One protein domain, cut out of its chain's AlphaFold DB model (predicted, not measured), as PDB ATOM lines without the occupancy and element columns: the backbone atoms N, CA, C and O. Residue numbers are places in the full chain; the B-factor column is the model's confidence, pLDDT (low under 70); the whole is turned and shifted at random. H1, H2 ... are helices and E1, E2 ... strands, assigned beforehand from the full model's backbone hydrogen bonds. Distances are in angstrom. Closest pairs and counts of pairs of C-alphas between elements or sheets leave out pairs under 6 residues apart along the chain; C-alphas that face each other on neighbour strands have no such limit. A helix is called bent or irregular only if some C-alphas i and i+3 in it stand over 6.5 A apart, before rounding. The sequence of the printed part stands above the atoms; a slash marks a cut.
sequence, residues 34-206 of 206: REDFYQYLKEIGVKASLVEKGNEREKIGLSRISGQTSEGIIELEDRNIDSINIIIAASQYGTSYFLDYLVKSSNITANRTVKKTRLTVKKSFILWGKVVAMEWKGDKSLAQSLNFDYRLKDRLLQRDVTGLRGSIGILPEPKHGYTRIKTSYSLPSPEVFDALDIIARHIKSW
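AT A GLANCE: This is residues 34 to 206 of the 206 residues of an uncharacterized protein of Chloroflexi bacterium (UniProt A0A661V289). A single long antiparallel sheet, strongly twisted and curled like part of a barrel, runs through the domain, and the longest helix, H6, packs on its inner strands E4 and E8. H3, H4 and H5 pack on H6 near the E5-E6 edge, while H1 covers E2 near the other edge and H2 sits on the face opposite H1. The printed part has 173 residues with six named helices and eight named strands, in the order H1 E1 H2 E2 E3 E4 E5 E6 H3 H4 H5 E7 E8 H6; across the sheet the order is E1 E2 E3 E4 E8 E7 E5 E6. The class is mixed, and the whole is compact, with a radius of gyration of the C-alphas of 16.1 A and spans of 50 by 38 by 37 A.

IN THESE COORDINATES: Find C-alpha 34 at (198.377, 167.532, 151.099), where H1 begins; it runs to residue 43, 14.4 A away. Next come E1, residues 48 to 50, and H2, residues 56 to 59. Then E2, residues 68 to 76, covers 22.8 A and bends by 56 degrees at residue 71; E3, 83 to 91, covers 25.9 A. E4 runs 31.7 A from C-alpha 94 at (187.011, 165.472, 165.423) to residue 104. Read on through E5, 117 to 123, E6, 131 to 137, H3, 140 to 148, H4, 150 to 157, H5, 159 to 164, E7, 169 to 173, and E8, 178 to 184. H6, residues 190 to 204, covers 20.7 A and ends at C-alpha 204, (217.151, 182.596, 159.471).

HOW THE PARTS SIT: Look first at E2, E3 and E4, a meander, each strand the antiparallel neighbour of the one before: N 71 and O 86 are 2.8 A apart, N 87 and O 98 2.9 A. E4 pairs with E8 through N 101 and O 181, 2.9 A. E5 is staggered, pairing with E7 over 117 to 118, where N 170 and O 117 are 2.7 A apart, and with E6 over 118 to 123, where N 120 and O 135 are 2.8 A apart. H6, the hub, is slantwise to E4 at 36 degrees on the local plane, at a height over the sheet of 9.4 A. It touches H4 at a steep tilt of 43 degrees, opposite ways, closest at the C-alphas of Leu 152 and Ala 195, 6.0 A. With residues 199 to 203 alone it touches H3, closest at the C-alphas of Leu 146 and His 202, 6.9 A. With residues 191 to 192 alone it only just touches H5, with 3 pairs of C-alphas within 8 A, the closest those of Val 161 and Val 192, 6.1 A. H1 is over E2, and H1 and H6 are apart. In H1, H3, H4 and H6 every O i to N i+4 pair is within hydrogen-bond range; H5, irregular with C-alphas 160 and 163 at 7.2 A, has 0 of 2 but 2 of 3 O i to N i+3 pairs, and H2 is too short for an O i to N i+4 pair.

THE WHOLE: The C-alphas of Glu 52 and Ile 126 are the two farthest apart, 52.0 A. The printed part has no cut, and the link from E4 to E5, residues 105 to 116, is long. Look for pLDDT under 70 at residues 64 to 66, 107, 109 to 113, 124 to 132 and 159 to 167; the mean of the printed part is 86.1.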
ATOM      1  N   ARG A  34     197.022 167.304 151.607       90.69
ATOM      2  CA  ARG A  34     198.377 167.532 151.099       90.69
ATOM      3  C   ARG A  34     198.407 167.906 149.625       90.69
ATOM      4  O   ARG A  34     199.083 168.869 149.272       90.69
ATOM      5  N   GLU A  35     197.701 167.153 148.794       92.50
ATOM      6  CA  GLU A  35     197.667 167.391 147.352       92.50
ATOM      7  C   GLU A  35     196.947 168.705 147.042       92.50
ATOM      8  O   GLU A  35     197.478 169.533 146.309       92.50
ATOM      9  N   ASP A  36     195.806 168.950 147.696       92.69
ATOM     10  CA  ASP A  36     195.052 170.202 147.587       92.69
ATOM     11  C   ASP A  36     195.937 171.414 147.911       92.69
ATOM     12  O   ASP A  36     195.959 172.402 147.179       92.69
ATOM     13  N   PHE A  37     196.701 171.335 149.007       94.31
ATOM     14  CA  PHE A  37     197.585 172.423 149.413       94.31
ATOM     15  C   PHE A  37     198.756 172.606 148.444       94.31
ATOM     16  O   PHE A  37     199.139 173.733 148.147       94.31
ATOM     17  N   TYR A  38     199.315 171.513 147.926       95.31
ATOM     18  CA  TYR A  38     200.379 171.567 146.929       95.31
ATOM     19  C   TYR A  38     199.916 172.221 145.620       95.31
ATOM     20  O   TYR A  38     200.606 173.108 145.111       95.31
ATOM     21  N   GLN A  39     198.742 171.848 145.102       95.88
ATOM     22  CA  GLN A  39     198.187 172.490 143.906       95.88
ATOM     23  C   GLN A  39     197.899 173.969 144.160       95.88
ATOM     24  O   GLN A  39     198.296 174.811 143.357       95.88
ATOM     25  N   TYR A  40     197.333 174.300 145.322       95.31
ATOM     26  CA  TYR A  40     197.107 175.687 145.714       95.31
ATOM     27  C   TYR A  40     198.394 176.526 145.725       95.31
ATOM     28  O   TYR A  40     198.419 177.632 145.189       95.31
ATOM     29  N   LEU A  41     199.487 176.006 146.300       95.81
ATOM     30  CA  LEU A  41     200.778 176.704 146.310       95.81
ATOM     31  C   LEU A  41     201.251 177.029 144.887       95.81
ATOM     32  O   LEU A  41     201.710 178.140 144.629       95.81
ATOM     33  N   LYS A  42     201.081 176.095 143.947       95.50
ATOM     34  CA  LYS A  42     201.408 176.338 142.537       95.50
ATOM     35  C   LYS A  42     200.515 177.406 141.909       95.50
ATOM     36  O   LYS A  42     201.026 178.244 141.170       95.50
ATOM     37  N   GLU A  43     199.215 177.396 142.202       95.81
ATOM     38  CA  GLU A  43     198.258 178.393 141.698       95.81
ATOM     39  C   GLU A  43     198.620 179.818 142.133       95.81
ATOM     40  O   GLU A  43     198.524 180.747 141.334       95.81
ATOM     41  N   ILE A  44     199.114 179.993 143.363       94.31
ATOM     42  CA  ILE A  44     199.596 181.294 143.855       94.31
ATOM     43  C   ILE A  44     201.049 181.606 143.446       94.31
ATOM     44  O   ILE A  44     201.646 182.561 143.944       94.31
ATOM     45  N   GLY A  45     201.637 180.812 142.545       93.75
ATOM     46  CA  GLY A  45     202.969 181.047 141.985       93.75
ATOM     47  C   GLY A  45     204.132 180.662 142.903       93.75
ATOM     48  O   GLY A  45     205.250 181.147 142.720       93.75
ATOM     49  N   VAL A  46     203.905 179.810 143.904       95.56
ATOM     50  CA  VAL A  46     204.972 179.257 144.747       95.56
ATOM     51  C   VAL A  46     205.550 178.009 144.083       95.56
ATOM     52  O   VAL A  46     204.835 177.055 143.774       95.56
ATOM     53  N   LYS A  47     206.872 178.003 143.885       96.31
ATOM     54  CA  LYS A  47     207.607 176.817 143.437       96.31
ATOM     55  C   LYS A  47     207.707 175.828 144.593       96.31
ATOM     56  O   LYS A  47     208.265 176.151 145.642       96.31
ATOM     57  N   ALA A  48     207.133 174.648 144.404       96.56
ATOM     58  CA  ALA A  48     207.052 173.623 145.429       96.56
ATOM     59  C   ALA A  48     207.182 172.225 144.822       96.56
ATOM     60  O   ALA A  48     206.890 172.026 143.640       96.56
ATOM     61  N   SER A  49     207.563 171.245 145.641       96.69
ATOM     62  CA  SER A  49     207.590 169.831 145.260       96.69
ATOM     63  C   SER A  49     207.161 168.923 146.415       96.69
ATOM     64  O   SER A  49     207.282 169.259 147.593       96.69
ATOM     65  N   LEU A  50     206.602 167.758 146.086       95.31
ATOM     66  CA  LEU A  50     206.177 166.768 147.072       95.31
ATOM     67  C   LEU A  50     207.359 165.890 147.492       95.31
ATOM     68  O   LEU A  50     208.001 165.266 146.655       95.31
ATOM     69  N   VAL A  51     207.600 165.783 148.798       94.38
ATOM     70  CA  VAL A  51     208.624 164.890 149.361       94.38
ATOM     71  C   VAL A  51     208.068 163.474 149.579       94.38
ATOM     72  O   VAL A  51     206.902 163.302 149.945       94.38
ATOM     73  N   GLU A  52     208.873 162.434 149.372       90.06
ATOM     74  CA  GLU A  52     208.459 161.060 149.686       90.06
ATOM     75  C   GLU A  52     208.091 160.894 151.168       90.06
ATOM     76  O   GLU A  52     208.671 161.529 152.054       90.06
ATOM     77  N   LYS A  53     207.099 160.036 151.435       87.56
ATOM     78  CA  LYS A  53     206.644 159.758 152.802       87.56
ATOM     79  C   LYS A  53     207.747 159.095 153.623       87.56
ATOM     80  O   LYS A  53     208.511 158.286 153.107       87.56
ATOM     81  N   GLY A  54     207.761 159.369 154.925       84.12
ATOM     82  CA  GLY A  54     208.750 158.808 155.849       84.12
ATOM     83  C   GLY A  54     210.010 159.662 155.989       84.12
ATOM     84  O   GLY A  54     210.973 159.230 156.621       84.12
ATOM     85  N   ASN A  55     210.000 160.885 155.454       91.38
ATOM     86  CA  ASN A  55     211.068 161.849 155.677       91.38
ATOM     87  C   ASN A  55     211.188 162.177 157.177       91.38
ATOM     88  O   ASN A  55     210.190 162.428 157.850       91.38
ATOM     89  N   GLU A  56     212.408 162.235 157.716       89.69
ATOM     90  CA  GLU A  56     212.626 162.522 159.143       89.69
ATOM     91  C   GLU A  56     212.045 163.873 159.587       89.69
ATOM     92  O   GLU A  56     211.627 164.024 160.739       89.69
ATOM     93  N   ARG A  57     211.936 164.843 158.668       92.88
ATOM     94  CA  ARG A  57     211.310 166.139 158.946       92.88
ATOM     95  C   ARG A  57     209.826 166.019 159.306       92.88
ATOM     96  O   ARG A  57     209.311 166.883 160.011       92.88
ATOM     97  N   GLU A  58     209.147 164.944 158.897       92.38
ATOM     98  CA  GLU A  58     207.735 164.708 159.227       92.38
ATOM     99  C   GLU A  58     207.513 164.588 160.736       92.38
ATOM    100  O   GLU A  58     206.433 164.899 161.230       92.38
ATOM    101  N   LYS A  59     208.544 164.159 161.475       91.44
ATOM    102  CA  LYS A  59     208.501 163.954 162.926       91.44
ATOM    103  C   LYS A  59     208.780 165.237 163.715       91.44
ATOM    104  O   LYS A  59     208.596 165.244 164.933       91.44
ATOM    105  N   ILE A  60     209.230 166.313 163.061       90.94
ATOM    106  CA  ILE A  60     209.617 167.556 163.737       90.94
ATOM    107  C   ILE A  60     208.395 168.168 164.417       90.94
ATOM    108  O   ILE A  60     207.378 168.438 163.784       90.94
ATOM    109  N   GLY A  61     208.504 168.406 165.726       84.56
ATOM    110  CA  GLY A  61     207.435 169.023 166.503       84.56
ATOM    111  C   GLY A  61     206.243 168.114 166.816       84.56
ATOM    112  O   GLY A  61     205.294 168.583 167.454       84.56
ATOM    113  N   LEU A  62     206.294 166.839 166.410       86.81
ATOM    114  CA  LEU A  62     205.299 165.828 166.744       86.81
ATOM    115  C   LEU A  62     205.666 165.115 168.045       86.81
ATOM    116  O   LEU A  62     206.760 164.584 168.214       86.81
ATOM    117  N   SER A  63     204.707 165.054 168.967       74.75
ATOM    118  CA  SER A  63     204.817 164.226 170.169       74.75
ATOM    119  C   SER A  63     203.974 162.967 170.015       74.75
ATOM    120  O   SER A  63     202.788 163.059 169.688       74.75
ATOM    121  N   ARG A  64     204.548 161.804 170.356       65.00
ATOM    122  CA  ARG A  64     203.853 160.499 170.365       65.00
ATOM    123  C   ARG A  64     202.564 160.502 171.196       65.00
ATOM    124  O   ARG A  64     201.668 159.713 170.932       65.00
ATOM    125  N   ILE A  65     202.465 161.393 172.182       65.12
ATOM    126  CA  ILE A  65     201.341 161.467 173.126       65.12
ATOM    127  C   ILE A  65     200.206 162.355 172.583       65.12
ATOM    128  O   ILE A  65     199.068 162.267 173.028       65.12
ATOM    129  N   SER A  66     200.491 163.215 171.602       68.50
ATOM    130  CA  SER A  66     199.579 164.294 171.195       68.50
ATOM    131  C   SER A  66     198.482 163.889 170.203       68.50
ATOM    132  O   SER A  66     197.669 164.734 169.837       68.50
ATOM    133  N   GLY A  67     198.463 162.633 169.738       78.38
ATOM    134  CA  GLY A  67     197.552 162.198 168.669       78.38
ATOM    135  C   GLY A  67     197.767 162.948 167.347       78.38
ATOM    136  O   GLY A  67     196.872 162.961 166.500       78.38
ATOM    137  N   GLN A  68     198.926 163.604 167.200       88.69
ATOM    138  CA  GLN A  68     199.314 164.335 166.002       88.69
ATOM    139  C   GLN A  68     200.139 163.450 165.075       88.69
ATOM    140  O   GLN A  68     201.061 162.763 165.516       88.69
ATOM    141  N   THR A  69     199.827 163.509 163.788       89.81
ATOM    142  CA  THR A  69     200.528 162.792 162.724       89.81
ATOM    143  C   THR A  69     200.784 163.725 161.551       89.81
ATOM    144  O   THR A  69     199.969 164.601 161.270       89.81
ATOM    145  N   SER A  70     201.893 163.521 160.850       91.25
ATOM    146  CA  SER A  70     202.177 164.190 159.580       91.25
ATOM    147  C   SER A  70     201.357 163.566 158.447       91.25
ATOM    148  O   SER A  70     201.232 162.343 158.370       91.25
ATOM    149  N   GLU A  71     200.815 164.399 157.563       91.25
ATOM    150  CA  GLU A  71     200.231 163.993 156.279       91.25
ATOM    151  C   GLU A  71     201.277 163.978 155.147       91.25
ATOM    152  O   GLU A  71     201.100 163.310 154.124       91.25
ATOM    153  N   GLY A  72     202.396 164.676 155.352       92.00
ATOM    154  CA  GLY A  72     203.539 164.721 154.451       92.00
ATOM    155  C   GLY A  72     204.126 166.122 154.323       92.00
ATOM    156  O   GLY A  72     203.560 167.113 154.791       92.00
ATOM    157  N   ILE A  73     205.277 166.179 153.654       95.50
ATOM    158  CA  ILE A  73     206.049 167.407 153.471       95.50
ATOM    159  C   ILE A  73     205.975 167.905 152.034       95.50
ATOM    160  O   ILE A  73     205.966 167.128 151.071       95.50
ATOM    161  N   ILE A  74     205.927 169.224 151.914       96.81
ATOM    162  CA  ILE A  74     206.057 169.963 150.668       96.81
ATOM    163  C   ILE A  74     207.341 170.787 150.770       96.81
ATOM    164  O   ILE A  74     207.475 171.602 151.682       96.81
ATOM    165  N   GLU A  75     208.295 170.550 149.876       97.56
ATOM    166  CA  GLU A  75     209.502 171.368 149.758       97.56
ATOM    167  C   GLU A  75     209.159 172.668 149.038       97.56
ATOM    168  O   GLU A  75     208.323 172.664 148.131       97.56
ATOM    169  N   LEU A  76     209.807 173.764 149.422       97.06
ATOM    170  CA  LEU A  76     209.682 175.044 148.739       97.06
ATOM    171  C   LEU A  76     211.019 175.448 148.126       97.06
ATOM    172  O   LEU A  76     212.073 175.265 148.731       97.06
ATOM    173  N   GLU A  77     210.961 176.049 146.944       94.38
ATOM    174  CA  GLU A  77     212.127 176.590 146.244       94.38
ATOM    175  C   GLU A  77     212.056 178.118 146.192       94.38
ATOM    176  O   GLU A  77     210.970 178.699 146.144       94.38
ATOM    177  N   ASP A  78     213.216 178.779 146.181       91.88
ATOM    178  CA  ASP A  78     213.341 180.242 146.098       91.88
ATOM    179  C   ASP A  78     212.589 181.011 147.212       91.88
ATOM    180  O   ASP A  78     212.087 182.121 147.003       91.88
ATOM    181  N   ARG A  79     212.502 180.427 148.417       94.38
ATOM    182  CA  ARG A  79     211.824 181.003 149.593       94.38
ATOM    183  C   ARG A  79     212.684 180.939 150.857       94.38
ATOM    184  O   ARG A  79     213.623 180.154 150.976       94.38
ATOM    185  N   ASN A  80     212.362 181.789 151.831       96.56
ATOM    186  CA  ASN A  80     212.967 181.737 153.159       96.56
ATOM    187  C   ASN A  80     212.435 180.552 153.972       96.56
ATOM    188  O   ASN A  80     213.158 180.034 154.819       96.56
ATOM    189  N   ILE A  81     211.207 180.114 153.709       97.31
ATOM    190  CA  ILE A  81     210.662 178.861 154.237       97.31
ATOM    191  C   ILE A  81     211.238 177.701 153.420       97.31
ATOM    192  O   ILE A  81     211.165 177.735 152.197       97.31
ATOM    193  N   ASP A  82     211.788 176.677 154.077       96.69
ATOM    194  CA  ASP A  82     212.427 175.556 153.370       96.69
ATOM    195  C   ASP A  82     211.415 174.458 153.012       96.69
ATOM    196  O   ASP A  82     211.489 173.830 151.962       96.69
ATOM    197  N   SER A  83     210.447 174.204 153.895       97.25
ATOM    198  CA  SER A  83     209.399 173.209 153.644       97.25
ATOM    199  C   SER A  83     208.162 173.456 154.503       97.25
ATOM    200  O   SER A  83     208.204 174.204 155.477       97.25
ATOM    201  N   ILE A  84     207.047 172.822 154.153       97.12
ATOM    202  CA  ILE A  84     205.791 172.869 154.900       97.12
ATOM    203  C   ILE A  84     205.392 171.444 155.250       97.12
ATOM    204  O   ILE A  84     205.287 170.588 154.374       97.12
ATOM    205  N   ASN A  85     205.158 171.201 156.534       95.62
ATOM    206  CA  ASN A  85     204.619 169.949 157.033       95.62
ATOM    207  C   ASN A  85     203.139 170.131 157.392       95.62
ATOM    208  O   ASN A  85     202.773 171.061 158.116       95.62
ATOM    209  N   ILE A  86     202.285 169.247 156.883       93.81
ATOM    210  CA  ILE A  86     200.846 169.273 157.153       93.81
ATOM    211  C   ILE A  86     200.567 168.323 158.306       93.81
ATOM    212  O   ILE A  86     200.793 167.119 158.206       93.81
ATOM    213  N   ILE A  87     200.080 168.866 159.419       92.12
ATOM    214  CA  ILE A  87     199.860 168.105 160.646       92.12
ATOM    215  C   ILE A  87     198.376 167.871 160.863       92.12
ATOM    216  O   ILE A  87     197.578 168.804 160.894       92.12
ATOM    217  N   ILE A  88     198.029 166.620 161.119       89.94
ATOM    218  CA  ILE A  88     196.698 166.167 161.499       89.94
ATOM    219  C   ILE A  88     196.699 165.947 163.005       89.94
ATOM    220  O   ILE A  88     197.534 165.206 163.510       89.94
ATOM    221  N   ALA A  89     195.757 166.542 163.731       88.00
ATOM    222  CA  ALA A  89     195.502 166.229 165.132       88.00
ATOM    223  C   ALA A  89     194.098 165.641 165.282       88.00
ATOM    224  O   ALA A  89     193.093 166.333 165.072       88.00
ATOM    225  N   ALA A  90     194.036 164.364 165.657       83.88
ATOM    226  CA  ALA A  90     192.785 163.679 165.940       83.88
ATOM    227  C   ALA A  90     192.406 163.844 167.419       83.88
ATOM    228  O   ALA A  90     193.213 163.606 168.315       83.88
ATOM    229  N   SER A  91     191.156 164.222 167.678       80.06
ATOM    230  CA  SER A  91     190.594 164.350 169.024       80.06
ATOM    231  C   SER A  91     189.221 163.680 169.116       80.06
ATOM    232  O   SER A  91     188.623 163.308 168.104       80.06
ATOM    233  N   GLN A  92     188.680 163.575 170.331       76.75
ATOM    234  CA  GLN A  92     187.312 163.090 170.551       76.75
ATOM    235  C   GLN A  92     186.232 163.970 169.896       76.75
ATOM    236  O   GLN A  92     185.131 163.493 169.642       76.75
ATOM    237  N   TYR A  93     186.555 165.230 169.588       75.12
ATOM    238  CA  TYR A  93     185.651 166.195 168.958       75.12
ATOM    239  C   TYR A  93     185.827 166.287 167.435       75.12
ATOM    240  O   TYR A  93     185.138 167.067 166.781       75.12
ATOM    241  N   GLY A  94     186.734 165.494 166.857       80.12
ATOM    242  CA  GLY A  94     187.011 165.472 165.423       80.12
ATOM    243  C   GLY A  94     188.485 165.672 165.083       80.12
ATOM    244  O   GLY A  94     189.360 165.663 165.953       80.12
ATOM    245  N   THR A  95     188.734 165.844 163.788       83.19
ATOM    246  CA  THR A  95     190.067 165.964 163.190       83.19
ATOM    247  C   THR A  95     190.333 167.418 162.818       83.19
ATOM    248  O   THR A  95     189.521 168.041 162.135       83.19
ATOM    249  N   SER A  96     191.465 167.952 163.267       86.94
ATOM    250  CA  SER A  96     191.929 169.306 162.954       86.94
ATOM    251  C   SER A  96     193.252 169.247 162.200       86.94
ATOM    252  O   SER A  96     194.052 168.344 162.437       86.94
ATOM    253  N   TYR A  97     193.468 170.201 161.297       88.31
ATOM    254  CA  TYR A  97     194.678 170.293 160.487       88.31
ATOM    255  C   TYR A  97     195.448 171.566 160.842       88.31
ATOM    256  O   TYR A  97     194.856 172.611 161.146       88.31
ATOM    257  N   PHE A  98     196.770 171.485 160.770       90.88
ATOM    258  CA  PHE A  98     197.705 172.581 161.001       90.88
ATOM    259  C   PHE A  98     198.767 172.599 159.909       90.88
ATOM    260  O   PHE A  98     199.061 171.571 159.299       90.88
ATOM    261  N   LEU A  99     199.355 173.772 159.701       93.44
ATOM    262  CA  LEU A  99     200.500 173.957 158.823       93.44
ATOM    263  C   LEU A  99     201.696 174.350 159.680       93.44
ATOM    264  O   LEU A  99     201.653 175.358 160.390       93.44
ATOM    265  N   ASP A 100     202.747 173.544 159.601       95.38
ATOM    266  CA  ASP A 100     204.037 173.825 160.212       95.38
ATOM    267  C   ASP A 100     205.018 174.200 159.094       95.38
ATOM    268  O   ASP A 100     205.552 173.339 158.393       95.38
ATOM    269  N   TYR A 101     205.256 175.499 158.922       96.56
ATOM    270  CA  TYR A 101     206.269 176.015 158.006       96.56
ATOM    271  C   TYR A 101     207.640 175.849 158.669       96.56
ATOM    272  O   TYR A 101     207.926 176.460 159.703       96.56
ATOM    273  N   LEU A 102     208.468 174.977 158.106       96.69
ATOM    274  CA  LEU A 102     209.776 174.609 158.625       96.69
ATOM    275  C   LEU A 102     210.845 175.542 158.057       96.69
ATOM    276  O   LEU A 102     211.011 175.662 156.842       96.69
ATOM    277  N   VAL A 103     211.594 176.167 158.964       96.62
ATOM    278  CA  VAL A 103     212.690 177.081 158.647       96.62
ATOM    279  C   VAL A 103     213.962 176.579 159.321       96.62
ATOM    280  O   VAL A 103     214.073 176.564 160.552       96.62
ATOM    281  N   LYS A 104     214.935 176.146 158.529       93.31
ATOM    282  CA  LYS A 104     216.254 175.721 158.976       93.31
ATOM    283  C   LYS A 104     216.938 176.906 159.640       93.31
ATOM    284  O   LYS A 104     217.090 177.972 159.050       93.31
ATOM    285  N   SER A 105     217.315 176.721 160.896       83.44
ATOM    286  CA  SER A 105     217.852 177.782 161.743       83.44
ATOM    287  C   SER A 105     219.269 177.397 162.148       83.44
ATOM    288  O   SER A 105     219.459 176.603 163.065       83.44
ATOM    289  N   SER A 106     220.275 177.933 161.453       70.62
ATOM    290  CA  SER A 106     221.691 177.599 161.685       70.62
ATOM    291  C   SER A 106     222.172 177.941 163.098       70.62
ATOM    292  O   SER A 106     223.063 177.279 163.622       70.62
ATOM    293  N   ASN A 107     221.556 178.938 163.734       69.94
ATOM    294  CA  ASN A 107     221.969 179.467 165.035       69.94
ATOM    295  C   ASN A 107     221.235 178.824 166.225       69.94
ATOM    296  O   ASN A 107     221.470 179.188 167.382       69.94
ATOM    297  N   ILE A 108     220.331 177.872 165.972       71.12
ATOM    298  CA  ILE A 108     219.641 177.139 167.033       71.12
ATOM    299  C   ILE A 108     220.461 175.901 167.365       71.12
ATOM    300  O   ILE A 108     220.301 174.830 166.786       71.12
ATOM    301  N   THR A 109     221.352 176.058 168.334       64.00
ATOM    302  CA  THR A 109     222.064 174.937 168.945       64.00
ATOM    303  C   THR A 109     221.220 174.346 170.074       64.00
ATOM    304  O   THR A 109     220.561 175.083 170.810       64.00
ATOM    305  N   ALA A 110     221.286 173.025 170.270       62.75
ATOM    306  CA  ALA A 110     220.553 172.303 171.318       62.75
ATOM    307  C   ALA A 110     220.735 172.871 172.746       62.75
ATOM    308  O   ALA A 110     219.868 172.674 173.594       62.75
ATOM    309  N   ASN A 111     221.821 173.612 172.995       61.78
ATOM    310  CA  ASN A 111     222.158 174.185 174.300       61.78
ATOM    311  C   ASN A 111     221.530 175.564 174.579       61.78
ATOM    312  O   ASN A 111     221.613 176.044 175.707       61.78
ATOM    313  N   ARG A 112     220.901 176.222 173.593       68.94
ATOM    314  CA  ARG A 112     220.247 177.525 173.798       68.94
ATOM    315  C   ARG A 112     218.785 177.311 174.192       68.94
ATOM    316  O   ARG A 112     217.990 176.785 173.415       68.94
ATOM    317  N   THR A 113     218.397 177.764 175.383       68.62
ATOM    318  CA  THR A 113     216.995 177.782 175.824       68.62
ATOM    319  C   THR A 113     216.228 178.880 175.100       68.62
ATOM    320  O   THR A 113     216.087 180.003 175.583       68.62
ATOM    321  N   VAL A 114     215.710 178.558 173.916       80.94
ATOM    322  CA  VAL A 114     214.857 179.492 173.187       80.94
ATOM    323  C   VAL A 114     213.406 179.371 173.644       80.94
ATOM    324  O   VAL A 114     212.813 178.294 173.665       80.94
ATOM    325  N   LYS A 115     212.804 180.521 173.952       86.94
ATOM    326  CA  LYS A 115     211.373 180.648 174.227       86.94
ATOM    327  C   LYS A 115     210.560 180.734 172.933       86.94
ATOM    328  O   LYS A 115     210.918 181.455 172.010       86.94
ATOM    329  N   LYS A 116     209.400 180.073 172.913       91.44
ATOM    330  CA  LYS A 116     208.399 180.259 171.851       91.44
ATOM    331  C   LYS A 116     208.040 181.740 171.691       91.44
ATOM    332  O   LYS A 116     207.840 182.436 172.692       91.44
ATOM    333  N   THR A 117     207.885 182.181 170.450       92.44
ATOM    334  CA  THR A 117     207.493 183.552 170.107       92.44
ATOM    335  C   THR A 117     206.109 183.537 169.478       92.44
ATOM    336  O   THR A 117     205.807 182.691 168.651       92.44
ATOM    337  N   ARG A 118     205.213 184.424 169.911       91.25
ATOM    338  CA  ARG A 118     203.824 184.468 169.441       91.25
ATOM    339  C   ARG A 118     203.396 185.886 169.119       91.25
ATOM    340  O   ARG A 118     203.787 186.824 169.817       91.25
ATOM    341  N   LEU A 119     202.541 186.016 168.111       88.81
ATOM    342  CA  LEU A 119     201.886 187.275 167.792       88.81
ATOM    343  C   LEU A 119     200.758 187.525 168.796       88.81
ATOM    344  O   LEU A 119     199.848 186.710 168.950       88.81
ATOM    345  N   THR A 120     200.811 188.654 169.494       84.44
ATOM    346  CA  THR A 120     199.754 189.095 170.405       84.44
ATOM    347  C   THR A 120     199.034 190.303 169.836       84.44
ATOM    348  O   THR A 120     199.641 191.190 169.241       84.44
ATOM    349  N   VAL A 121     197.716 190.318 170.003       81.12
ATOM    350  CA  VAL A 121     196.829 191.314 169.406       81.12
ATOM    351  C   VAL A 121     196.184 192.095 170.537       81.12
ATOM    352  O   VAL A 121     195.520 191.511 171.392       81.12
ATOM    353  N   LYS A 122     196.365 193.413 170.547       75.88
ATOM    354  CA  LYS A 122     195.667 194.312 171.468       75.88
ATOM    355  C   LYS A 122     194.448 194.888 170.759       75.88
ATOM    356  O   LYS A 122     194.572 195.513 169.703       75.88
ATOM    357  N   LYS A 123     193.272 194.664 171.340       71.94
ATOM    358  CA  LYS A 123     191.996 195.217 170.873       71.94
ATOM    359  C   LYS A 123     191.621 196.436 171.718       71.94
ATOM    360  O   LYS A 123     191.895 196.448 172.916       71.94
ATOM    361  N   SER A 124     190.999 197.448 171.120       67.75
ATOM    362  CA  SER A 124     190.434 198.578 171.867       67.75
ATOM    363  C   SER A 124     189.199 198.125 172.630       67.75
ATOM    364  O   SER A 124     188.278 197.575 172.023       67.75
ATOM    365  N   PHE A 125     189.146 198.447 173.922       59.28
ATOM    366  CA  PHE A 125     187.937 198.303 174.737       59.28
ATOM    367  C   PHE A 125     186.827 199.281 174.313       59.28
ATOM    368  O   PHE A 125     185.660 198.919 174.341       59.28
ATOM    369  N   ILE A 126     187.194 200.491 173.869       60.78
ATOM    370  CA  ILE A 126     186.247 201.586 173.573       60.78
ATOM    371  C   ILE A 126     185.598 201.455 172.177       60.78
ATOM    372  O   ILE A 126     184.471 201.885 171.982       60.78
ATOM    373  N   LEU A 127     186.269 200.821 171.205       55.72
ATOM    374  CA  LEU A 127     185.782 200.659 169.820       55.72
ATOM    375  C   LEU A 127     185.551 199.178 169.472       55.72
ATOM    376  O   LEU A 127     186.231 198.646 168.592       55.72
ATOM    377  N   TRP A 128     184.660 198.500 170.208       53.94
ATOM    378  CA  TRP A 128     184.123 197.158 169.902       53.94
ATOM    379  C   TRP A 128     185.098 196.199 169.186       53.94
ATOM    380  O   TRP A 128     184.844 195.697 168.094       53.94
ATOM    381  N   GLY A 129     186.261 195.937 169.792       60.47
ATOM    382  CA  GLY A 129     187.153 194.876 169.320       60.47
ATOM    383  C   GLY A 129     188.040 195.201 168.109       60.47
ATOM    384  O   GLY A 129     188.730 194.292 167.635       60.47
ATOM    385  N   LYS A 130     188.101 196.458 167.634       68.88
ATOM    386  CA  LYS A 130     189.083 196.866 166.610       68.88
ATOM    387  C   LYS A 130     190.508 196.608 167.114       68.88
ATOM    388  O   LYS A 130     190.848 196.915 168.257       68.88
ATOM    389  N   VAL A 131     191.347 196.010 166.271       68.88
ATOM    390  CA  VAL A 131     192.762 195.776 166.590       68.88
ATOM    391  C   VAL A 131     193.492 197.115 166.584       68.88
ATOM    392  O   VAL A 131     193.520 197.792 165.561       68.88
ATOM    393  N   VAL A 132     194.063 197.485 167.727       67.56
ATOM    394  CA  VAL A 132     194.782 198.754 167.934       67.56
ATOM    395  C   VAL A 132     196.284 198.556 167.794       67.56
ATOM    396  O   VAL A 132     196.983 199.442 167.318       67.56
ATOM    397  N   ALA A 133     196.791 197.390 168.198       74.50
ATOM    398  CA  ALA A 133     198.204 197.071 168.073       74.50
ATOM    399  C   ALA A 133     198.433 195.568 167.917       74.50
ATOM    400  O   ALA A 133     197.665 194.740 168.417       74.50
ATOM    401  N   MET A 134     199.534 195.237 167.255       80.31
ATOM    402  CA  MET A 134     200.094 193.896 167.181       80.31
ATOM    403  C   MET A 134     201.506 193.927 167.739       80.31
ATOM    404  O   MET A 134     202.246 194.876 167.493       80.31
ATOM    405  N   GLU A 135     201.846 192.909 168.514       88.56
ATOM    406  CA  GLU A 135     203.116 192.835 169.220       88.56
ATOM    407  C   GLU A 135     203.562 191.375 169.299       88.56
ATOM    408  O   GLU A 135     202.842 190.519 169.822       88.56
ATOM    409  N   TRP A 136     204.756 191.081 168.802       92.12
ATOM    410  CA  TRP A 136     205.427 189.804 169.002       92.12
ATOM    411  C   TRP A 136     205.983 189.721 170.423       92.12
ATOM    412  O   TRP A 136     206.618 190.659 170.904       92.12
ATOM    413  N   LYS A 137     205.746 188.592 171.099       92.00
ATOM    414  CA  LYS A 137     206.231 188.316 172.462       92.00
ATOM    415  C   LYS A 137     206.842 186.926 172.551       92.00
ATOM    416  O   LYS A 137     206.270 185.989 172.001       92.00
ATOM    417  N   GLY A 138     207.932 186.768 173.299       91.50
ATOM    418  CA  GLY A 138     208.616 185.483 173.458       91.50
ATOM    419  C   GLY A 138     210.113 185.652 173.658       91.50
ATOM    420  O   GLY A 138     210.532 186.301 174.617       91.50
ATOM    421  N   ASP A 139     210.907 185.071 172.758       92.00
ATOM    422  CA  ASP A 139     212.343 185.338 172.687       92.00
ATOM    423  C   ASP A 139     212.599 186.829 172.430       92.00
ATOM    424  O   ASP A 139     212.009 187.412 171.520       92.00
ATOM    425  N   LYS A 140     213.460 187.455 173.241       90.94
ATOM    426  CA  LYS A 140     213.664 188.911 173.211       90.94
ATOM    427  C   LYS A 140     214.242 189.373 171.873       90.94
ATOM    428  O   LYS A 140     213.759 190.365 171.341       90.94
ATOM    429  N   SER A 141     215.235 188.656 171.345       90.56
ATOM    430  CA  SER A 141     215.925 189.034 170.106       90.56
ATOM    431  C   SER A 141     214.987 188.902 168.908       90.56
ATOM    432  O   SER A 141     214.736 189.876 168.193       90.56
ATOM    433  N   LEU A 142     214.359 187.728 168.760       93.06
ATOM    434  CA  LEU A 142     213.445 187.486 167.649       93.06
ATOM    435  C   LEU A 142     212.224 188.410 167.715       93.06
ATOM    436  O   LEU A 142     211.884 189.050 166.724       93.06
ATOM    437  N   ALA A 143     211.584 188.540 168.880       93.81
ATOM    438  CA  ALA A 143     210.422 189.411 169.025       93.81
ATOM    439  C   ALA A 143     210.758 190.876 168.713       93.81
ATOM    440  O   ALA A 143     209.965 191.554 168.066       93.81
ATOM    441  N   GLN A 144     211.927 191.363 169.137       94.56
ATOM    442  CA  GLN A 144     212.380 192.720 168.839       94.56
ATOM    443  C   GLN A 144     212.569 192.929 167.330       94.56
ATOM    444  O   GLN A 144     212.024 193.890 166.792       94.56
ATOM    445  N   SER A 145     213.257 192.011 166.641       94.62
ATOM    446  CA  SER A 145     213.452 192.093 165.183       94.62
ATOM    447  C   SER A 145     212.127 192.109 164.407       94.62
ATOM    448  O   SER A 145     211.915 192.974 163.558       94.62
ATOM    449  N   LEU A 146     211.182 191.237 164.779       94.81
ATOM    450  CA  LEU A 146     209.860 191.157 164.159       94.81
ATOM    451  C   LEU A 146     209.004 192.401 164.434       94.81
ATOM    452  O   LEU A 146     208.250 192.832 163.567       94.81
ATOM    453  N   ASN A 147     209.102 192.984 165.634       93.56
ATOM    454  CA  ASN A 147     208.364 194.197 165.998       93.56
ATOM    455  C   ASN A 147     208.898 195.457 165.297       93.56
ATOM    456  O   ASN A 147     208.132 196.404 165.110       93.56
ATOM    457  N   PHE A 148     210.180 195.482 164.918       94.62
ATOM    458  CA  PHE A 148     210.785 196.593 164.179       94.62
ATOM    459  C   PHE A 148     210.620 196.499 162.659       94.62
ATOM    460  O   PHE A 148     210.875 197.479 161.960       94.62
ATOM    461  N   ASP A 149     210.169 195.363 162.126       94.25
ATOM    462  CA  ASP A 149     209.887 195.237 160.699       94.25
ATOM    463  C   ASP A 149     208.533 195.883 160.356       94.25
ATOM    464  O   ASP A 149     207.464 195.275 160.462       94.25
ATOM    465  N   TYR A 150     208.580 197.149 159.937       90.50
ATOM    466  CA  TYR A 150     207.391 197.905 159.536       90.50
ATOM    467  C   TYR A 150     206.665 197.271 158.342       90.50
ATOM    468  O   TYR A 150     205.438 197.277 158.312       90.50
ATOM    469  N   ARG A 151     207.390 196.643 157.402       90.75
ATOM    470  CA  ARG A 151     206.775 195.965 156.247       90.75
ATOM    471  C   ARG A 151     205.974 194.749 156.697       90.75
ATOM    472  O   ARG A 151     204.863 194.535 156.213       90.75
ATOM    473  N   LEU A 152     206.516 193.968 157.634       91.38
ATOM    474  CA  LEU A 152     205.794 192.861 158.256       91.38
ATOM    475  C   LEU A 152     204.551 193.374 158.983       91.38
ATOM    476  O   LEU A 152     203.461 192.835 158.800       91.38
ATOM    477  N   LYS A 153     204.704 194.428 159.790       87.38
ATOM    478  CA  LYS A 153     203.598 195.029 160.541       87.38
ATOM    479  C   LYS A 153     202.465 195.477 159.618       87.38
ATOM    480  O   LYS A 153     201.312 195.140 159.886       87.38
ATOM    481  N   ASP A 154     202.782 196.179 158.536       85.19
ATOM    482  CA  ASP A 154     201.788 196.682 157.587       85.19
ATOM    483  C   ASP A 154     201.038 195.539 156.897       85.19
ATOM    484  O   ASP A 154     199.809 195.570 156.822       85.19
ATOM    485  N   ARG A 155     201.746 194.473 156.492       85.94
ATOM    486  CA  ARG A 155     201.123 193.266 155.925       85.94
ATOM    487  C   ARG A 155     200.199 192.573 156.925       85.94
ATOM    488  O   ARG A 155     199.061 192.266 156.592       85.94
ATOM    489  N   LEU A 156     200.626 192.398 158.178       82.94
ATOM    490  CA  LEU A 156     199.794 191.780 159.222       82.94
ATOM    491  C   LEU A 156     198.524 192.599 159.541       82.94
ATOM    492  O   LEU A 156     197.509 192.041 159.980       82.94
ATOM    493  N   LEU A 157     198.551 193.917 159.316       78.75
ATOM    494  CA  LEU A 157     197.408 194.811 159.520       78.75
ATOM    495  C   LEU A 157     196.371 194.768 158.387       78.75
ATOM    496  O   LEU A 157     195.228 195.180 158.626       78.75
ATOM    497  N   GLN A 158     196.705 194.210 157.219       78.00
ATOM    498  CA  GLN A 158     195.757 194.025 156.116       78.00
ATOM    499  C   GLN A 158     194.584 193.118 156.527       78.00
ATOM    500  O   GLN A 158     194.699 192.267 157.421       78.00
ATOM    501  N   ARG A 159     193.408 193.356 155.927       63.69
ATOM    502  CA  ARG A 159     192.143 192.702 156.313       63.69
ATOM    503  C   ARG A 159     192.183 191.189 156.099       63.69
ATOM    504  O   ARG A 159     191.665 190.463 156.945       63.69
ATOM    505  N   ASP A 160     192.880 190.725 155.071       60.62
ATOM    506  CA  ASP A 160     192.940 189.302 154.708       60.62
ATOM    507  C   ASP A 160     193.790 188.474 155.684       60.62
ATOM    508  O   ASP A 160     193.607 187.269 155.835       60.62
ATOM    509  N   VAL A 161     194.635 189.137 156.481       61.88
ATOM    510  CA  VAL A 161     195.475 188.508 157.514       61.88
ATOM    511  C   VAL A 161     194.754 188.439 158.871       61.88
ATOM    512  O   VAL A 161     195.304 187.973 159.871       61.88
ATOM    513  N   THR A 162     193.491 188.882 158.956       58.16
ATOM    514  CA  THR A 162     192.731 188.908 160.220       58.16
ATOM    515  C   THR A 162     192.488 187.536 160.839       58.16
ATOM    516  O   THR A 162     192.523 187.428 162.065       58.16
ATOM    517  N   GLY A 163     192.339 186.489 160.022       60.59
ATOM    518  CA  GLY A 163     192.179 185.105 160.484       60.59
ATOM    519  C   GLY A 163     193.429 184.506 161.145       60.59
ATOM    520  O   GLY A 163     193.328 183.541 161.898       60.59
ATOM    521  N   LEU A 164     194.604 185.106 160.928       62.81
ATOM    522  CA  LEU A 164     195.884 184.657 161.497       62.81
ATOM    523  C   LEU A 164     196.235 185.338 162.827       62.81
ATOM    524  O   LEU A 164     197.224 185.001 163.489       62.81
ATOM    525  N   ARG A 165     195.422 186.317 163.236       62.44
ATOM    526  CA  ARG A 165     195.654 187.185 164.395       62.44
ATOM    527  C   ARG A 165     195.472 186.401 165.698       62.44
ATOM    528  O   ARG A 165     194.395 186.374 166.282       62.44
ATOM    529  N   GLY A 166     196.559 185.787 166.158       59.09
ATOM    530  CA  GLY A 166     196.638 185.007 167.399       59.09
ATOM    531  C   GLY A 166     196.892 183.510 167.198       59.09
ATOM    532  O   GLY A 166     197.080 182.805 168.187       59.09
ATOM    533  N   SER A 167     196.934 183.033 165.949       69.44
ATOM    534  CA  SER A 167     197.201 181.628 165.619       69.44
ATOM    535  C   SER A 167     198.643 181.359 165.181       69.44
ATOM    536  O   SER A 167     199.063 180.207 165.246       69.44
ATOM    537  N   ILE A 168     199.415 182.389 164.800       87.94
ATOM    538  CA  ILE A 168     200.828 182.222 164.431       87.94
ATOM    539  C   ILE A 168     201.687 182.044 165.687       87.94
ATOM    540  O   ILE A 168     201.883 182.975 166.481       87.94
ATOM    541  N   GLY A 169     202.227 180.840 165.847       92.31
ATOM    542  CA  GLY A 169     203.260 180.528 166.827       92.31
ATOM    543  C   GLY A 169     204.594 180.264 166.142       92.31
ATOM    544  O   GLY A 169     204.646 179.532 165.169       92.31
ATOM    545  N   ILE A 170     205.679 180.810 166.674       94.31
ATOM    546  CA  ILE A 170     207.048 180.476 166.287       94.31
ATOM    547  C   ILE A 170     207.618 179.569 167.379       94.31
ATOM    548  O   ILE A 170     207.775 179.984 168.534       94.31
ATOM    549  N   LEU A 171     207.867 178.312 167.023       92.94
ATOM    550  CA  LEU A 171     208.305 177.250 167.919       92.94
ATOM    551  C   LEU A 171     209.693 176.762 167.483       92.94
ATOM    552  O   LEU A 171     209.806 176.065 166.476       92.94
ATOM    553  N   PRO A 172     210.750 177.124 168.221       92.31
ATOM    554  CA  PRO A 172     212.083 176.563 168.029       92.31
ATOM    555  C   PRO A 172     212.077 175.047 168.255       92.31
ATOM    556  O   PRO A 172     211.513 174.579 169.244       92.31
ATOM    557  N   GLU A 173     212.767 174.296 167.400       91.38
ATOM    558  CA  GLU A 173     212.970 172.844 167.501       91.38
ATOM    559  C   GLU A 173     214.477 172.513 167.512       91.38
ATOM    560  O   GLU A 173     215.013 171.979 166.533       91.38
ATOM    561  N   PRO A 174     215.205 172.808 168.612       87.50
ATOM    562  CA  PRO A 174     216.669 172.756 168.615       87.50
ATOM    563  C   PRO A 174     217.265 171.377 168.357       87.50
ATOM    564  O   PRO A 174     218.350 171.271 167.798       87.50
ATOM    565  N   LYS A 175     216.538 170.312 168.710       87.44
ATOM    566  CA  LYS A 175     216.953 168.927 168.437       87.44
ATOM    567  C   LYS A 175     217.021 168.607 166.944       87.44
ATOM    568  O   LYS A 175     217.708 167.669 166.562       87.44
ATOM    569  N   HIS A 176     216.298 169.365 166.125       88.62
ATOM    570  CA  HIS A 176     216.186 169.134 164.692       88.62
ATOM    571  C   HIS A 176     216.883 170.224 163.864       88.62
ATOM    572  O   HIS A 176     217.021 170.053 162.659       88.62
ATOM    573  N   GLY A 177     217.337 171.323 164.480       90.06
ATOM    574  CA  GLY A 177     217.946 172.454 163.764       90.06
ATOM    575  C   GLY A 177     216.940 173.286 162.958       90.06
ATOM    576  O   GLY A 177     217.311 173.958 161.996       90.06
ATOM    577  N   TYR A 178     215.661 173.233 163.338       93.19
ATOM    578  CA  TYR A 178     214.579 173.969 162.686       93.19
ATOM    579  C   TYR A 178     213.863 174.887 163.671       93.19
ATOM    580  O   TYR A 178     213.890 174.694 164.885       93.19
ATOM    581  N   THR A 179     213.153 175.854 163.115       94.62
ATOM    582  CA  THR A 179     212.076 176.581 163.772       94.62
ATOM    583  C   THR A 179     210.813 176.366 162.970       94.62
ATOM    584  O   THR A 179     210.829 176.430 161.741       94.62
ATOM    585  N   ARG A 180     209.710 176.126 163.666       94.81
ATOM    586  CA  ARG A 180     208.391 176.004 163.061       94.81
ATOM    587  C   ARG A 180     207.650 177.315 163.191       94.81
ATOM    588  O   ARG A 180     207.509 177.830 164.299       94.81
ATOM    589  N   ILE A 181     207.111 177.814 162.091       95.31
ATOM    590  CA  ILE A 181     206.001 178.759 162.137       95.31
ATOM    591  C   ILE A 181     204.741 177.901 162.055       95.31
ATOM    592  O   ILE A 181     204.498 177.252 161.049       95.31
ATOM    593  N   LYS A 182     203.975 177.827 163.136       93.50
ATOM    594  CA  LYS A 182     202.759 177.024 163.241       93.50
ATOM    595  C   LYS A 182     201.536 177.896 163.024       93.50
ATOM    596  O   LYS A 182     201.384 178.909 163.712       93.50
ATOM    597  N   THR A 183     200.641 177.462 162.143       91.44
ATOM    598  CA  THR A 183     199.320 178.067 161.928       91.44
ATOM    599  C   THR A 183     198.229 176.999 161.909       91.44
ATOM    600  O   THR A 183     198.489 175.806 161.743       91.44
ATOM    601  N   SER A 184     196.970 177.413 162.067       88.38
ATOM    602  CA  SER A 184     195.835 176.579 161.658       88.38
ATOM    603  C   SER A 184     195.894 176.310 160.155       88.38
ATOM    604  O   SER A 184     196.457 177.115 159.408       88.38
ATOM    605  N   TYR A 185     195.298 175.207 159.708       87.69
ATOM    606  CA  TYR A 185     195.164 174.945 158.281       87.69
ATOM    607  C   TYR A 185     194.186 175.930 157.638       87.69
ATOM    608  O   TYR A 185     193.006 175.984 157.985       87.69
ATOM    609  N   SER A 186     194.706 176.701 156.694       87.00
ATOM    610  CA  SER A 186     193.982 177.610 155.812       87.00
ATOM    611  C   SER A 186     194.828 177.803 154.563       87.00
ATOM    612  O   SER A 186     196.049 177.852 154.691       87.00
ATOM    613  N   LEU A 187     194.207 177.952 153.394       89.75
ATOM    614  CA  LEU A 187     194.913 178.321 152.167       89.75
ATOM    615  C   LEU A 187     195.368 179.791 152.290       89.75
ATOM    616  O   LEU A 187     194.501 180.667 152.364       89.75
ATOM    617  N   PRO A 188     196.677 180.080 152.434       89.19
ATOM    618  CA  PRO A 188     197.149 181.439 152.674       89.19
ATOM    619  C   PRO A 188     197.116 182.263 151.387       89.19
ATOM    620  O   PRO A 188     197.744 181.867 150.414       89.19
ATOM    621  N   SER A 189     196.496 183.449 151.405       89.50
ATOM    622  CA  SER A 189     196.637 184.390 150.284       89.50
ATOM    623  C   SER A 189     198.120 184.691 149.990       89.50
ATOM    624  O   SER A 189     198.961 184.532 150.885       89.50
ATOM    625  N   PRO A 190     198.469 185.172 148.784       90.12
ATOM    626  CA  PRO A 190     199.845 185.562 148.469       90.12
ATOM    627  C   PRO A 190     200.449 186.523 149.509       90.12
ATOM    628  O   PRO A 190     201.587 186.355 149.936       90.12
ATOM    629  N   GLU A 191     199.662 187.476 150.011       88.56
ATOM    630  CA  GLU A 191     200.084 188.459 151.015       88.56
ATOM    631  C   GLU A 191     200.363 187.817 152.377       88.56
ATOM    632  O   GLU A 191     201.304 188.211 153.075       88.56
ATOM    633  N   VAL A 192     199.550 186.828 152.760       88.94
ATOM    634  CA  VAL A 192     199.775 186.018 153.960       88.94
ATOM    635  C   VAL A 192     201.060 185.216 153.816       88.94
ATOM    636  O   VAL A 192     201.871 185.185 154.743       88.94
ATOM    637  N   PHE A 193     201.242 184.558 152.673       92.00
ATOM    638  CA  PHE A 193     202.412 183.731 152.417       92.00
ATOM    639  C   PHE A 193     203.695 184.572 152.437       92.00
ATOM    640  O   PHE A 193     204.653 184.211 153.118       92.00
ATOM    641  N   ASP A 194     203.676 185.754 151.819       92.00
ATOM    642  CA  ASP A 194     204.755 186.743 151.895       92.00
ATOM    643  C   ASP A 194     205.069 187.156 153.341       92.00
ATOM    644  O   ASP A 194     206.233 187.302 153.718       92.00
ATOM    645  N   ALA A 195     204.046 187.365 154.177       92.56
ATOM    646  CA  ALA A 195     204.254 187.708 155.581       92.56
ATOM    647  C   ALA A 195     204.938 186.564 156.348       92.56
ATOM    648  O   ALA A 195     205.828 186.818 157.163       92.56
ATOM    649  N   LEU A 196     204.566 185.310 156.069       94.44
ATOM    650  CA  LEU A 196     205.224 184.127 156.634       94.44
ATOM    651  C   LEU A 196     206.671 183.997 156.147       94.44
ATOM    652  O   LEU A 196     207.553 183.691 156.949       94.44
ATOM    653  N   ASP A 197     206.936 184.298 154.877       95.62
ATOM    654  CA  ASP A 197     208.285 184.278 154.307       95.62
ATOM    655  C   ASP A 197     209.185 185.369 154.917       95.62
ATOM    656  O   ASP A 197     210.339 185.124 155.275       95.62
ATOM    657  N   ILE A 198     208.630 186.560 155.166       95.69
ATOM    658  CA  ILE A 198     209.302 187.626 155.920       95.69
ATOM    659  C   ILE A 198     209.636 187.165 157.345       95.69
ATOM    660  O   ILE A 198     210.752 187.403 157.812       95.69
ATOM    661  N   ILE A 199     208.710 186.497 158.042       95.38
ATOM    662  CA  ILE A 199     208.975 185.927 159.373       95.38
ATOM    663  C   ILE A 199     210.100 184.884 159.290       95.38
ATOM    664  O   ILE A 199     211.009 184.902 160.121       95.38
ATOM    665  N   ALA A 200     210.084 184.014 158.278       96.50
ATOM    666  CA  ALA A 200     211.122 183.010 158.061       96.50
ATOM    667  C   ALA A 200     212.508 183.633 157.830       96.50
ATOM    668  O   ALA A 200     213.498 183.143 158.370       96.50
ATOM    669  N   ARG A 201     212.592 184.764 157.121       96.00
ATOM    670  CA  ARG A 201     213.839 185.531 156.966       96.00
ATOM    671  C   ARG A 201     214.401 186.012 158.307       96.00
ATOM    672  O   ARG A 201     215.606 185.899 158.542       96.00
ATOM    673  N   HIS A 202     213.547 186.533 159.193       94.88
ATOM    674  CA  HIS A 202     213.965 186.926 160.548       94.88
ATOM    675  C   HIS A 202     214.454 185.725 161.350       94.88
ATOM    676  O   HIS A 202     215.481 185.818 162.007       94.88
ATOM    677  N   ILE A 203     213.778 184.579 161.235       94.25
ATOM    678  CA  ILE A 203     214.200 183.325 161.873       94.25
ATOM    679  C   ILE A 203     215.574 182.862 161.364       94.25
ATOM    680  O   ILE A 203     216.408 182.459 162.168       94.25
ATOM    681  N   LYS A 204     215.839 182.941 160.053       92.50
ATOM    682  CA  LYS A 204     217.151 182.596 159.471       92.50
ATOM    683  C   LYS A 204     218.279 183.509 159.967       92.50
ATOM    684  O   LYS A 204     219.430 183.087 159.998       92.50
ATOM    685  N   SER A 205     217.944 184.737 160.364       89.31
ATOM    686  CA  SER A 205     218.894 185.759 160.825       89.31
ATOM    687  C   SER A 205     219.027 185.844 162.356       89.31
ATOM    688  O   SER A 205     219.780 186.682 162.851       89.31
ATOM    689  N   TRP A 206     218.264 185.038 163.099       85.00
ATOM    690  CA  TRP A 206     218.101 185.112 164.558       85.00
ATOM    691  C   TRP A 206     219.088 184.226 165.335       85.00
ATOM    692  O   TRP A 206     219.561 183.225 164.758       85.00
TER     693      TRP A 206